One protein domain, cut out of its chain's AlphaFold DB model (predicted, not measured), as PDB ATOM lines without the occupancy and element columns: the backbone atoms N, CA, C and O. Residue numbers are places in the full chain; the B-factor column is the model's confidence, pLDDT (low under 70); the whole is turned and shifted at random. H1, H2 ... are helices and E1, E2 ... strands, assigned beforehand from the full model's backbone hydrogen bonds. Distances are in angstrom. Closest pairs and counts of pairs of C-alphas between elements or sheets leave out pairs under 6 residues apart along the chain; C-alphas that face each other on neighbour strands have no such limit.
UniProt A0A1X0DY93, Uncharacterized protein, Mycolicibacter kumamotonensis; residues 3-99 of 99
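What this domain is: This is residues 3 to 99 of the 99 residues of an uncharacterized protein of Mycolicibacter kumamotonensis (UniProt A0A1X0DY93). A small, twisted sheet of four strands has helix H1 over one face, running along the strands, and helix H3 packs on H1 farther from the sheet, side by side with it. Strand E4 at the sheet's edge runs on into E5, which reaches beyond the sheet and pairs with residues 3 to 4, while two long loops and the very short H2 complete a compact body. The 97 printed residues hold three named helices and five named strands, in the order H1 E1 H2 E2 E3 E4 E5 H3; the sheet, E2 - E1 - E3 - E4, is antiparallel throughout. The class is mixed, with under half of the residues in named elements; the radius of gyration of the C-alphas is 12.3 A and the outline is rounded, 39 by 29 by 24 A.

How they stand to each other: Start at residues 3 to 4, which pair antiparallel with residues 71 to 72 of E5, residues 71 to 73. Next comes H1, residues 6 to 14, on the sheet at a height of 9.6 A; it lies over E1, residues 21 to 25, and E3, residues 59 to 63, and the closest C-alphas of H1 and E3, Ala 9 and Leu 61, are 7.0 A apart. On the local plane H1 and E1 stand at 20 degrees. Look beside E1 for E2, residues 34 to 38, where N 36 and O 21 are within hydrogen-bond range at 2.9 A. H2, residues 29 to 32, stands at the sheet's level, 2.9 A high over a local plane that only just has enough C-alphas, 6. Between E1 and E3 look at N 60 and O 24, 2.8 A. E3 and E4, residues 66 to 69, form a hairpin, with N 61 and O 68 at 2.9 A. E4 runs on into E5 at 6 degrees. H3, residues 88 to 96, touches H1 at a shallow tilt of 19 degrees, the same way; their closest C-alphas, Ala 14 and Ile 94, are 4.8 A apart. In H1 and H3 every O i to N i+4 pair is within hydrogen-bond range; H2 is too short for one.

Where its parts are: Find C-alpha 6 at (-15.555, -4.569, -132.138); H1 runs 11.9 A from there. E1 spans 13.9 A, E2 10.9 A, E3 13.6 A and E4 10.4 A. H3 spans 12.2 A and ends at C-alpha 96, (-14.809, -6.255, -147.136).

The domain as a whole: The C-alphas farthest apart, Trp 56 and Leu 99, are 38.8 A apart. The printed part has no cut. The links E2 to E3, 20 residues, and E5 to H3, 14 residues, are long. Mean pLDDT of the printed part is 95.4; residue 99, the chain's last, is under 70.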
ATOM      1  N   VAL A   3     -17.906  -5.565-122.518       98.44
ATOM      2  CA  VAL A   3     -16.696  -5.377-123.331       98.44
ATOM      3  C   VAL A   3     -17.065  -4.646-124.617       98.44
ATOM      4  O   VAL A   3     -18.222  -4.669-125.030       98.44
ATOM      5  N   PHE A   4     -16.105  -3.959-125.220       98.50
ATOM      6  CA  PHE A   4     -16.319  -3.174-126.425       98.50
ATOM      7  C   PHE A   4     -16.702  -4.073-127.602       98.50
ATOM      8  O   PHE A   4     -16.057  -5.092-127.859       98.50
ATOM      9  N   ASP A   5     -17.763  -3.694-128.309       98.56
ATOM     10  CA  ASP A   5     -18.259  -4.458-129.449       98.56
ATOM     11  C   ASP A   5     -17.495  -4.066-130.718       98.56
ATOM     12  O   ASP A   5     -17.860  -3.147-131.453       98.56
ATOM     13  N   TRP A   6     -16.409  -4.793-130.976       98.12
ATOM     14  CA  TRP A   6     -15.555  -4.569-132.138       98.12
ATOM     15  C   TRP A   6     -16.260  -4.814-133.474       98.12
ATOM     16  O   TRP A   6     -15.884  -4.197-134.468       98.12
ATOM     17  N   ARG A   7     -17.282  -5.679-133.513       97.69
ATOM     18  CA  ARG A   7     -18.050  -5.955-134.734       97.69
ATOM     19  C   ARG A   7     -18.933  -4.764-135.056       97.69
ATOM     20  O   ARG A   7     -18.831  -4.227-136.154       97.69
ATOM     21  N   LYS A   8     -19.715  -4.304-134.081       98.00
ATOM     22  CA  LYS A   8     -20.548  -3.108-134.233       98.00
ATOM     23  C   LYS A   8     -19.712  -1.879-134.596       98.00
ATOM     24  O   LYS A   8     -20.093  -1.122-135.484       98.00
ATOM     25  N   ALA A   9     -18.564  -1.683-133.943       98.00
ATOM     26  CA  ALA A   9     -17.661  -0.584-134.276       98.00
ATOM     27  C   ALA A   9     -17.144  -0.679-135.721       98.00
ATOM     28  O   ALA A   9     -17.178   0.311-136.449       98.00
ATOM     29  N   ALA A  10     -16.716  -1.867-136.156       97.62
ATOM     30  CA  ALA A  10     -16.244  -2.094-137.517       97.62
ATOM     31  C   ALA A  10     -17.323  -1.846-138.576       97.62
ATOM     32  O   ALA A  10     -17.035  -1.205-139.583       97.62
ATOM     33  N   GLU A  11     -18.555  -2.304-138.346       97.19
ATOM     34  CA  GLU A  11     -19.697  -2.061-139.239       97.19
ATOM     35  C   GLU A  11     -19.959  -0.557-139.411       97.19
ATOM     36  O   GLU A  11     -20.061  -0.069-140.534       97.19
ATOM     37  N   LEU A  12     -19.972   0.204-138.313       96.56
ATOM     38  CA  LEU A  12     -20.205   1.651-138.354       96.56
ATOM     39  C   LEU A  12     -19.059   2.425-139.028       96.56
ATOM     40  O   LEU A  12     -19.304   3.375-139.771       96.56
ATOM     41  N   ILE A  13     -17.808   2.021-138.794       96.50
ATOM     42  CA  ILE A  13     -16.629   2.628-139.435       96.50
ATOM     43  C   ILE A  13     -16.586   2.286-140.930       96.50
ATOM     44  O   ILE A  13     -16.211   3.122-141.753       96.50
ATOM     45  N   ALA A  14     -16.999   1.077-141.311       95.88
ATOM     46  CA  ALA A  14     -17.062   0.645-142.702       95.88
ATOM     47  C   ALA A  14     -18.022   1.504-143.544       95.88
ATOM     48  O   ALA A  14     -17.722   1.801-144.701       95.88
ATOM     49  N   GLU A  15     -19.130   1.970-142.961       94.00
ATOM     50  CA  GLU A  15     -20.061   2.909-143.606       94.00
ATOM     51  C   GLU A  15     -19.447   4.302-143.849       94.00
ATOM     52  O   GLU A  15     -19.963   5.081-144.656       94.00
ATOM     53  N   ARG A  16     -18.353   4.642-143.151       90.62
ATOM     54  CA  ARG A  16     -17.721   5.971-143.153       90.62
ATOM     55  C   ARG A  16     -16.192   5.848-143.157       90.62
ATOM     56  O   ARG A  16     -15.537   6.243-142.202       90.62
ATOM     57  N   PRO A  17     -15.564   5.374-144.244       79.88
ATOM     58  CA  PRO A  17     -14.142   5.011-144.239       79.88
ATOM     59  C   PRO A  17     -13.165   6.169-143.950       79.88
ATOM     60  O   PRO A  17     -11.998   5.905-143.655       79.88
ATOM     61  N   ASN A  18     -13.627   7.422-144.036       89.06
ATOM     62  CA  ASN A  18     -12.859   8.634-143.734       89.06
ATOM     63  C   ASN A  18     -13.215   9.260-142.372       89.06
ATOM     64  O   ASN A  18     -12.834  10.403-142.140       89.06
ATOM     65  N   CYS A  19     -13.981   8.572-141.522       94.62
ATOM     66  CA  CYS A  19     -14.323   9.087-140.203       94.62
ATOM     67  C   CYS A  19     -13.131   9.045-139.249       94.62
ATOM     68  O   CYS A  19     -12.199   8.248-139.409       94.62
ATOM     69  N   GLU A  20     -13.238   9.851-138.205       97.12
ATOM     70  CA  GLU A  20     -12.458   9.726-136.987       97.12
ATOM     71  C   GLU A  20     -13.273   8.943-135.964       97.12
ATOM     72  O   GLU A  20     -14.448   9.253-135.747       97.12
ATOM     73  N   ALA A  21     -12.672   7.911-135.366       98.00
ATOM     74  CA  ALA A  21     -13.353   7.116-134.354       98.00
ATOM     75  C   ALA A  21     -12.554   7.022-133.055       98.00
ATOM     76  O   ALA A  21     -11.364   6.682-133.053       98.00
ATOM     77  N   GLU A  22     -13.242   7.257-131.944       98.31
ATOM     78  CA  GLU A  22     -12.714   7.156-130.588       98.31
ATOM     79  C   GLU A  22     -13.539   6.159-129.774       98.31
ATOM     80  O   GLU A  22     -14.714   5.921-130.053       98.31
ATOM     81  N   ALA A  23     -12.930   5.562-128.754       98.50
ATOM     82  CA  ALA A  23     -13.626   4.672-127.836       98.50
ATOM     83  C   ALA A  23     -13.237   4.963-126.393       98.50
ATOM     84  O   ALA A  23     -12.086   5.293-126.108       98.50
ATOM     85  N   GLY A  24     -14.195   4.788-125.490       98.19
ATOM     86  CA  GLY A  24     -14.006   5.018-124.066       98.19
ATOM     87  C   GLY A  24     -15.144   4.450-123.233       98.19
ATOM     88  O   GLY A  24     -16.031   3.751-123.731       98.19
ATOM     89  N   LEU A  25     -15.117   4.739-121.936       98.25
ATOM     90  CA  LEU A  25     -16.175   4.375-121.009       98.25
ATOM     91  C   LEU A  25     -17.091   5.578-120.773       98.25
ATOM     92  O   LEU A  25     -16.657   6.643-120.332       98.25
ATOM     93  N   GLY A  26     -18.388   5.375-121.000       96.75
ATOM     94  CA  GLY A  26     -19.407   6.373-120.713       96.75
ATOM     95  C   GLY A  26     -19.325   6.855-119.265       96.75
ATOM     96  O   GLY A  26     -19.126   6.054-118.346       96.75
ATOM     97  N   MET A  27     -19.523   8.164-119.082       92.06
ATOM     98  CA  MET A  27     -19.335   8.938-117.839       92.06
ATOM     99  C   MET A  27     -17.885   9.307-117.474       92.06
ATOM    100  O   MET A  27     -17.721  10.114-116.565       92.06
ATOM    101  N   ASP A  28     -16.857   8.784-118.156       94.12
ATOM    102  CA  ASP A  28     -15.446   9.092-117.848       94.12
ATOM    103  C   ASP A  28     -14.563   9.174-119.107       94.12
ATOM    104  O   ASP A  28     -13.465   8.618-119.174       94.12
ATOM    105  N   TRP A  29     -15.047   9.856-120.146       95.69
ATOM    106  CA  TRP A  29     -14.313  10.004-121.408       95.69
ATOM    107  C   TRP A  29     -12.948  10.686-121.242       95.69
ATOM    108  O   TRP A  29     -12.001  10.297-121.914       95.69
ATOM    109  N   GLU A  30     -12.809  11.634-120.309       95.38
ATOM    110  CA  GLU A  30     -11.552  12.371-120.087       95.38
ATOM    111  C   GLU A  30     -10.372  11.470-119.687       95.38
ATOM    112  O   GLU A  30      -9.229  11.788-120.010       95.38
ATOM    113  N   ASN A  31     -10.633  10.353-118.998       95.00
ATOM    114  CA  ASN A  31      -9.591   9.431-118.530       95.00
ATOM    115  C   ASN A  31      -9.591   8.086-119.263       95.00
ATOM    116  O   ASN A  31      -8.669   7.291-119.081       95.00
ATOM    117  N   THR A  32     -10.632   7.796-120.047       97.06
ATOM    118  CA  THR A  32     -10.820   6.474-120.663       97.06
ATOM    119  C   THR A  32     -10.960   6.493-122.173       97.06
ATOM    120  O   THR A  32     -10.881   5.426-122.785       97.06
ATOM    121  N   GLY A  33     -11.189   7.673-122.745       97.25
ATOM    122  CA  GLY A  33     -11.370   7.902-124.165       97.25
ATOM    123  C   GLY A  33     -10.052   8.061-124.909       97.25
ATOM    124  O   GLY A  33      -9.097   8.645-124.401       97.25
ATOM    125  N   GLY A  34     -10.027   7.580-126.147       97.69
ATOM    126  CA  GLY A  34      -8.892   7.744-127.043       97.69
ATOM    127  C   GLY A  34      -9.212   7.297-128.464       97.69
ATOM    128  O   GLY A  34     -10.113   6.489-128.703       97.69
ATOM    129  N   CYS A  35      -8.448   7.824-129.420       97.50
ATOM    130  CA  CYS A  35      -8.605   7.508-130.835       97.50
ATOM    131  C   CYS A  35      -8.281   6.034-131.109       97.50
ATOM    132  O   CYS A  35      -7.233   5.531-130.695       97.50
ATOM    133  N   ILE A  36      -9.170   5.342-131.822       97.94
ATOM    134  CA  ILE A  36      -8.988   3.945-132.241       97.94
ATOM    135  C   ILE A  36      -8.895   3.796-133.761       97.94
ATOM    136  O   ILE A  36      -8.356   2.794-134.235       97.94
ATOM    137  N   TRP A  37      -9.373   4.779-134.527       97.44
ATOM    138  CA  TRP A  37      -9.335   4.802-135.989       97.44
ATOM    139  C   TRP A  37      -9.088   6.222-136.493       97.44
ATOM    140  O   TRP A  37      -9.836   7.129-136.140       97.44
ATOM    141  N   HIS A  38      -8.067   6.384-137.335       95.12
ATOM    142  CA  HIS A  38      -7.645   7.673-137.880       95.12
ATOM    143  C   HIS A  38      -7.180   7.512-139.328       95.12
ATOM    144  O   HIS A  38      -6.464   6.559-139.655       95.12
ATOM    145  N   ASN A  39      -7.553   8.443-140.213       91.56
ATOM    146  CA  ASN A  39      -7.133   8.436-141.624       91.56
ATOM    147  C   ASN A  39      -7.340   7.078-142.336       91.56
ATOM    148  O   ASN A  39      -6.479   6.599-143.085       91.56
ATOM    149  N   GLY A  40      -8.480   6.428-142.081       93.25
ATOM    150  CA  GLY A  40      -8.851   5.168-142.731       93.25
ATOM    151  C   GLY A  40      -8.049   3.941-142.281       93.25
ATOM    152  O   GLY A  40      -8.023   2.943-143.019       93.25
ATOM    153  N   LYS A  41      -7.385   4.013-141.117       94.88
ATOM    154  CA  LYS A  41      -6.551   2.954-140.535       94.88
ATOM    155  C   LYS A  41      -6.794   2.800-139.026       94.88
ATOM    156  O   LYS A  41      -7.102   3.788-138.360       94.88
ATOM    157  N   PRO A  42      -6.583   1.593-138.470       96.44
ATOM    158  CA  PRO A  42      -6.620   1.398-137.026       96.44
ATOM    159  C   PRO A  42      -5.428   2.098-136.365       96.44
ATOM    160  O   PRO A  42      -4.300   2.012-136.857       96.44
ATOM    161  N   MET A  43      -5.667   2.752-135.230       96.75
ATOM    162  CA  MET A  43      -4.603   3.295-134.388       96.75
ATOM    163  C   MET A  43      -3.847   2.157-133.690       96.75
ATOM    164  O   MET A  43      -4.500   1.278-133.111       96.75
ATOM    165  N   PRO A  44      -2.499   2.142-133.700       95.50
ATOM    166  CA  PRO A  44      -1.718   1.187-132.919       95.50
ATOM    167  C   PRO A  44      -2.046   1.287-131.428       95.50
ATOM    168  O   PRO A  44      -2.245   2.377-130.900       95.50
ATOM    169  N   ARG A  45      -2.076   0.143-130.735       94.00
ATOM    170  CA  ARG A  45      -2.446   0.091-129.312       94.00
ATOM    171  C   ARG A  45      -1.520   0.924-128.425       94.00
ATOM    172  O   ARG A  45      -1.987   1.497-127.454       94.00
ATOM    173  N   ASP A  46      -0.236   0.984-128.765       95.19
ATOM    174  CA  ASP A  46       0.765   1.724-127.988       95.19
ATOM    175  C   ASP A  46       0.699   3.247-128.225       95.19
ATOM    176  O   ASP A  46       1.275   4.008-127.450       95.19
ATOM    177  N   ASP A  47      -0.035   3.688-129.255       93.81
ATOM    178  CA  ASP A  47      -0.207   5.100-129.628       93.81
ATOM    179  C   ASP A  47      -1.540   5.686-129.126       93.81
ATOM    180  O   ASP A  47      -1.863   6.841-129.407       93.81
ATOM    181  N   THR A  48      -2.336   4.900-128.398       93.81
ATOM    182  CA  THR A  48      -3.611   5.337-127.829       93.81
ATOM    183  C   THR A  48      -3.793   4.805-126.417       93.81
ATOM    184  O   THR A  48      -3.153   3.843-125.990       93.81
ATOM    185  N   TYR A  49      -4.691   5.433-125.674       89.88
ATOM    186  CA  TYR A  49      -5.053   5.007-124.337       89.88
ATOM    187  C   TYR A  49      -6.568   4.933-124.248       89.88
ATOM    188  O   TYR A  49      -7.241   5.957-124.265       89.88
ATOM    189  N   THR A  50      -7.103   3.713-124.199       96.50
ATOM    190  CA  THR A  50      -8.545   3.474-124.122       96.50
ATOM    191  C   THR A  50      -8.869   2.395-123.104       96.50
ATOM    192  O   THR A  50      -8.144   1.403-122.961       96.50
ATOM    193  N   TYR A  51      -9.991   2.565-122.408       96.62
ATOM    194  CA  TYR A  51     -10.601   1.485-121.640       96.62
ATOM    195  C   TYR A  51     -11.829   0.962-122.368       96.62
ATOM    196  O   TYR A  51     -12.771   1.689-122.663       96.62
ATOM    197  N   LEU A  52     -11.816  -0.344-122.621       97.50
ATOM    198  CA  LEU A  52     -12.755  -1.002-123.526       97.50
ATOM    199  C   LEU A  52     -13.629  -2.041-122.822       97.50
ATOM    200  O   LEU A  52     -14.332  -2.814-123.462       97.50
ATOM    201  N   ALA A  53     -13.585  -2.100-121.496       97.56
ATOM    202  CA  ALA A  53     -14.442  -2.980-120.722       97.56
ATOM    203  C   ALA A  53     -14.692  -2.412-119.333       97.56
ATOM    204  O   ALA A  53     -13.823  -1.772-118.738       97.56
ATOM    205  N   SER A  54     -15.881  -2.667-118.798       96.69
ATOM    206  CA  SER A  54     -16.227  -2.296-117.432       96.69
ATOM    207  C   SER A  54     -17.421  -3.099-116.923       96.69
ATOM    208  O   SER A  54     -18.344  -3.447-117.662       96.69
ATOM    209  N   SER A  55     -17.425  -3.375-115.620       95.38
ATOM    210  CA  SER A  55     -18.606  -3.895-114.917       95.38
ATOM    211  C   SER A  55     -19.540  -2.778-114.436       95.38
ATOM    212  O   SER A  55     -20.639  -3.073-113.977       95.38
ATOM    213  N   TRP A  56     -19.119  -1.512-114.529       93.38
ATOM    214  CA  TRP A  56     -19.831  -0.353-113.974       93.38
ATOM    215  C   TRP A  56     -20.244   0.644-115.062       93.38
ATOM    216  O   TRP A  56     -21.412   1.014-115.160       93.38
ATOM    217  N   ALA A  57     -19.312   1.015-115.937       96.69
ATOM    218  CA  ALA A  57     -19.541   1.930-117.050       96.69
ATOM    219  C   ALA A  57     -19.871   1.178-118.346       96.69
ATOM    220  O   ALA A  57     -19.706  -0.039-118.434       96.69
ATOM    221  N   THR A  58     -20.395   1.882-119.343       98.19
ATOM    222  CA  THR A  58     -20.735   1.311-120.653       98.19
ATOM    223  C   THR A  58     -19.658   1.697-121.659       98.19
ATOM    224  O   THR A  58     -19.419   2.890-121.797       98.19
ATOM    225  N   PRO A  59     -19.012   0.744-122.353       98.62
ATOM    226  CA  PRO A  59     -18.165   1.082-123.488       98.62
ATOM    227  C   PRO A  59     -18.964   1.821-124.574       98.62
ATOM    228  O   PRO A  59     -20.077   1.420-124.935       98.62
ATOM    229  N   GLU A  60     -18.404   2.918-125.065       98.75
ATOM    230  CA  GLU A  60     -18.998   3.820-126.047       98.75
ATOM    231  C   GLU A  60     -18.035   4.035-127.214       98.75
ATOM    232  O   GLU A  60     -16.817   3.962-127.059       98.75
ATOM    233  N   LEU A  61     -18.612   4.281-128.386       98.62
ATOM    234  CA  LEU A  61     -17.919   4.648-129.611       98.62
ATOM    235  C   LEU A  61     -18.353   6.063-129.988       98.62
ATOM    236  O   LEU A  61     -19.555   6.326-130.068       98.62
ATOM    237  N   ASP A  62     -17.384   6.932-130.246       98.31
ATOM    238  CA  ASP A  62     -17.574   8.219-130.907       98.31
ATOM    239  C   ASP A  62     -17.157   8.076-132.376       98.31
ATOM    240  O   ASP A  62     -16.074   7.565-132.659       98.31
ATOM    241  N   ILE A  63     -18.020   8.493-133.304       97.38
ATOM    242  CA  ILE A  63     -17.672   8.677-134.715       97.38
ATOM    243  C   ILE A  63     -17.982  10.120-135.106       97.38
ATOM    244  O   ILE A  63     -19.153  10.500-135.159       97.38
ATOM    245  N   ASP A  64     -16.954  10.899-135.444       96.19
ATOM    246  CA  ASP A  64     -17.071  12.303-135.867       96.19
ATOM    247  C   ASP A  64     -17.912  13.187-134.907       96.19
ATOM    248  O   ASP A  64     -18.668  14.065-135.336       96.19
ATOM    249  N   GLY A  65     -17.813  12.950-133.595       95.69
ATOM    250  CA  GLY A  65     -18.550  13.654-132.540       95.69
ATOM    251  C   GLY A  65     -19.914  13.043-132.194       95.69
ATOM    252  O   GLY A  65     -20.653  13.608-131.381       95.69
ATOM    253  N   TRP A  66     -20.292  11.921-132.816       96.69
ATOM    254  CA  TRP A  66     -21.503  11.168-132.485       96.69
ATOM    255  C   TRP A  66     -21.192   9.982-131.577       96.69
ATOM    256  O   TRP A  66     -20.829   8.900-132.038       96.69
ATOM    257  N   VAL A  67     -21.437  10.174-130.280       97.75
ATOM    258  CA  VAL A  67     -21.243   9.147-129.250       97.75
ATOM    259  C   VAL A  67     -22.449   8.211-129.156       97.75
ATOM    260  O   VAL A  67     -23.601   8.644-129.079       97.75
ATOM    261  N   SER A  68     -22.193   6.904-129.111       97.94
ATOM    262  CA  SER A  68     -23.213   5.884-128.869       97.94
ATOM    263  C   SER A  68     -22.667   4.683-128.095       97.94
ATOM    264  O   SER A  68     -21.480   4.365-128.151       97.94
ATOM    265  N   ALA A  69     -23.546   3.970-127.389       98.44
ATOM    266  CA  ALA A  69     -23.178   2.735-126.703       98.44
ATOM    267  C   ALA A  69     -22.684   1.672-127.700       98.44
ATOM    268  O   ALA A  69     -23.382   1.353-128.669       98.44
ATOM    269  N   CYS A  70     -21.522   1.075-127.436       98.50
ATOM    270  CA  CYS A  70     -20.877   0.101-128.314       98.50
ATOM    271  C   CYS A  70     -20.252  -1.028-127.488       98.50
ATOM    272  O   CYS A  70     -19.069  -1.015-127.156       98.50
ATOM    273  N   TRP A  71     -21.081  -1.984-127.080       98.50
ATOM    274  CA  TRP A  71     -20.674  -3.027-126.148       98.50
ATOM    275  C   TRP A  71     -21.483  -4.308-126.338       98.50
ATOM    276  O   TRP A  71     -22.611  -4.273-126.826       98.50
ATOM    277  N   ILE A  72     -20.900  -5.411-125.879       98.19
ATOM    278  CA  ILE A  72     -21.498  -6.745-125.778       98.19
ATOM    279  C   ILE A  72     -21.107  -7.361-124.425       98.19
ATOM    280  O   ILE A  72     -20.137  -6.916-123.796       98.19
ATOM    281  N   TYR A  73     -21.869  -8.328-123.908       97.81
ATOM    282  CA  TYR A  73     -21.414  -9.061-122.730       97.81
ATOM    283  C   TYR A  73     -20.285 -10.030-123.099       97.81
ATOM    284  O   TYR A  73     -20.342 -10.723-124.105       97.81
ATOM    285  N   GLU A  74     -19.256 -10.091-122.254       97.12
ATOM    286  CA  GLU A  74     -18.071 -10.938-122.458       97.12
ATOM    287  C   GLU A  74     -18.404 -12.427-122.691       97.12
ATOM    288  O   GLU A  74     -17.746 -13.095-123.482       97.12
ATOM    289  N   ASP A  75     -19.439 -12.952-122.031       96.12
ATOM    290  CA  ASP A  75     -19.920 -14.332-122.190       96.12
ATOM    291  C   ASP A  75     -20.731 -14.554-123.479       96.12
ATOM    292  O   ASP A  75     -20.834 -15.688-123.951       96.12
ATOM    293  N   GLU A  76     -21.244 -13.485-124.086       95.31
ATOM    294  CA  GLU A  76     -21.885 -13.474-125.406       95.31
ATOM    295  C   GLU A  76     -20.877 -13.248-126.549       95.31
ATOM    296  O   GLU A  76     -21.216 -13.427-127.720       95.31
ATOM    297  N   SER A  77     -19.624 -12.910-126.224       92.00
ATOM    298  CA  SER A  77     -18.527 -12.687-127.174       92.00
ATOM    299  C   SER A  77     -17.328 -13.610-126.888       92.00
ATOM    300  O   SER A  77     -16.311 -13.156-126.350       92.00
ATOM    301  N   PRO A  78     -17.397 -14.914-127.231       88.50
ATOM    302  CA  PRO A  78     -16.338 -15.865-126.906       88.50
ATOM    303  C   PRO A  78     -14.963 -15.423-127.425       88.50
ATOM    304  O   PRO A  78     -14.752 -15.278-128.626       88.50
ATOM    305  N   GLY A  79     -14.010 -15.247-126.509       90.94
ATOM    306  CA  GLY A  79     -12.635 -14.849-126.828       90.94
ATOM    307  C   GLY A  79     -12.382 -13.339-126.821       90.94
ATOM    308  O   GLY A  79     -11.218 -12.937-126.870       90.94
ATOM    309  N   TRP A  80     -13.418 -12.505-126.701       95.94
ATOM    310  CA  TRP A  80     -13.251 -11.071-126.471       95.94
ATOM    311  C   TRP A  80     -13.261 -10.751-124.982       95.94
ATOM    312  O   TRP A  80     -14.028 -11.327-124.223       95.94
ATOM    313  N   ASN A  81     -12.389  -9.839-124.566       96.62
ATOM    314  CA  ASN A  81     -12.246  -9.385-123.188       96.62
ATOM    315  C   ASN A  81     -11.703  -7.943-123.154       96.62
ATOM    316  O   ASN A  81     -11.537  -7.295-124.185       96.62
ATOM    317  N   ALA A  82     -11.374  -7.446-121.961       96.00
ATOM    318  CA  ALA A  82     -10.849  -6.093-121.753       96.00
ATOM    319  C   ALA A  82      -9.552  -5.758-122.518       96.00
ATOM    320  O   ALA A  82      -9.229  -4.586-122.690       96.00
ATOM    321  N   SER A  83      -8.781  -6.764-122.939       95.88
ATOM    322  CA  SER A  83      -7.536  -6.587-123.700       95.88
ATOM    323  C   SER A  83      -7.723  -6.731-125.208       95.88
ATOM    324  O   SER A  83      -6.766  -6.513-125.951       95.88
ATOM    325  N   THR A  84      -8.915  -7.112-125.674       97.44
ATOM    326  CA  THR A  84      -9.196  -7.248-127.102       97.44
ATOM    327  C   THR A  84      -9.090  -5.890-127.777       97.44
ATOM    328  O   THR A  84      -9.753  -4.935-127.374       97.44
ATOM    329  N   TYR A  85      -8.252  -5.818-128.807       97.75
ATOM    330  CA  TYR A  85      -7.981  -4.595-129.545       97.75
ATOM    331  C   TYR A  85      -7.811  -4.909-131.028       97.75
ATOM    332  O   TYR A  85      -6.930  -5.699-131.366       97.75
ATOM    333  N   TRP A  86      -8.675  -4.343-131.881       97.12
ATOM    334  CA  TRP A  86      -8.747  -4.640-133.321       97.12
ATOM    335  C   TRP A  86      -8.600  -6.140-133.652       97.12
ATOM    336  O   TRP A  86      -7.635  -6.537-134.312       97.12
ATOM    337  N   PRO A  87      -9.530  -7.002-133.190       97.19
ATOM    338  CA  PRO A  87      -9.500  -8.413-133.557       97.19
ATOM    339  C   PRO A  87      -9.618  -8.559-135.079       97.19
ATOM    340  O   PRO A  87     -10.283  -7.756-135.736       97.19
ATOM    341  N   GLN A  88      -8.995  -9.599-135.640       97.12
ATOM    342  CA  GLN A  88      -8.911  -9.772-137.095       97.12
ATOM    343  C   GLN A  88     -10.289  -9.721-137.775       97.12
ATOM    344  O   GLN A  88     -10.435  -9.063-138.797       97.12
ATOM    345  N   GLU A  89     -11.317 -10.315-137.161       96.06
ATOM    346  CA  GLU A  89     -12.683 -10.301-137.700       96.06
ATOM    347  C   GLU A  89     -13.258  -8.883-137.881       96.06
ATOM    348  O   GLU A  89     -13.994  -8.636-138.830       96.06
ATOM    349  N   ALA A  90     -12.897  -7.931-137.015       96.94
ATOM    350  CA  ALA A  90     -13.330  -6.541-137.130       96.94
ATOM    351  C   ALA A  90     -12.619  -5.828-138.291       96.94
ATOM    352  O   ALA A  90     -13.234  -5.072-139.041       96.94
ATOM    353  N   LEU A  91     -11.326  -6.106-138.481       97.12
ATOM    354  CA  LEU A  91     -10.565  -5.573-139.614       97.12
ATOM    355  C   LEU A  91     -11.073  -6.134-140.947       97.12
ATOM    356  O   LEU A  91     -11.163  -5.395-141.929       97.12
ATOM    357  N   ASP A  92     -11.449  -7.413-140.968       97.50
ATOM    358  CA  ASP A  92     -11.990  -8.080-142.151       97.50
ATOM    359  C   ASP A  92     -13.335  -7.466-142.583       97.50
ATOM    360  O   ASP A  92     -13.550  -7.267-143.778       97.50
ATOM    361  N   ILE A  93     -14.204  -7.082-141.634       97.12
ATOM    362  CA  ILE A  93     -15.464  -6.364-141.918       97.12
ATOM    363  C   ILE A  93     -15.190  -5.047-142.655       97.12
ATOM    364  O   ILE A  93     -15.795  -4.777-143.694       97.12
ATOM    365  N   ILE A  94     -14.245  -4.244-142.159       96.00
ATOM    366  CA  ILE A  94     -13.909  -2.953-142.778       96.00
ATOM    367  C   ILE A  94     -13.273  -3.160-144.157       96.00
ATOM    368  O   ILE A  94     -13.561  -2.416-145.095       96.00
ATOM    369  N   ALA A  95     -12.403  -4.163-144.304       94.62
ATOM    370  CA  ALA A  95     -11.768  -4.477-145.580       94.62
ATOM    371  C   ALA A  95     -12.789  -4.936-146.633       94.62
ATOM    372  O   ALA A  95     -12.706  -4.504-147.783       94.62
ATOM    373  N   ALA A  96     -13.767  -5.757-146.243       94.19
ATOM    374  CA  ALA A  96     -14.809  -6.255-147.136       94.19
ATOM    375  C   ALA A  96     -15.719  -5.139-147.679       94.19
ATOM    376  O   ALA A  96     -16.152  -5.222-148.822       94.19
ATOM    377  N   ALA A  97     -15.968  -4.083-146.901       89.38
ATOM    378  CA  ALA A  97     -16.778  -2.939-147.329       89.38
ATOM    379  C   ALA A  97     -16.066  -1.980-148.305       89.38
ATOM    380  O   ALA A  97     -16.710  -1.124-148.907       89.38
ATOM    381  N   LYS A  98     -14.737  -2.093-148.456       76.38
ATOM    382  CA  LYS A  98     -13.943  -1.292-149.406       76.38
ATOM    383  C   LYS A  98     -13.890  -1.899-150.819       76.38
ATOM    384  O   LYS A  98     -13.274  -1.286-151.693       76.38
ATOM    385  N   LEU A  99     -14.465  -3.089-151.022       55.84
ATOM    386  CA  LEU A  99     -14.568  -3.790-152.311       55.84
ATOM    387  C   LEU A  99     -15.833  -3.377-153.070       55.84
ATOM    388  O   LEU A  99     -15.729  -3.244-154.310       55.84
TER     389      LEU A  99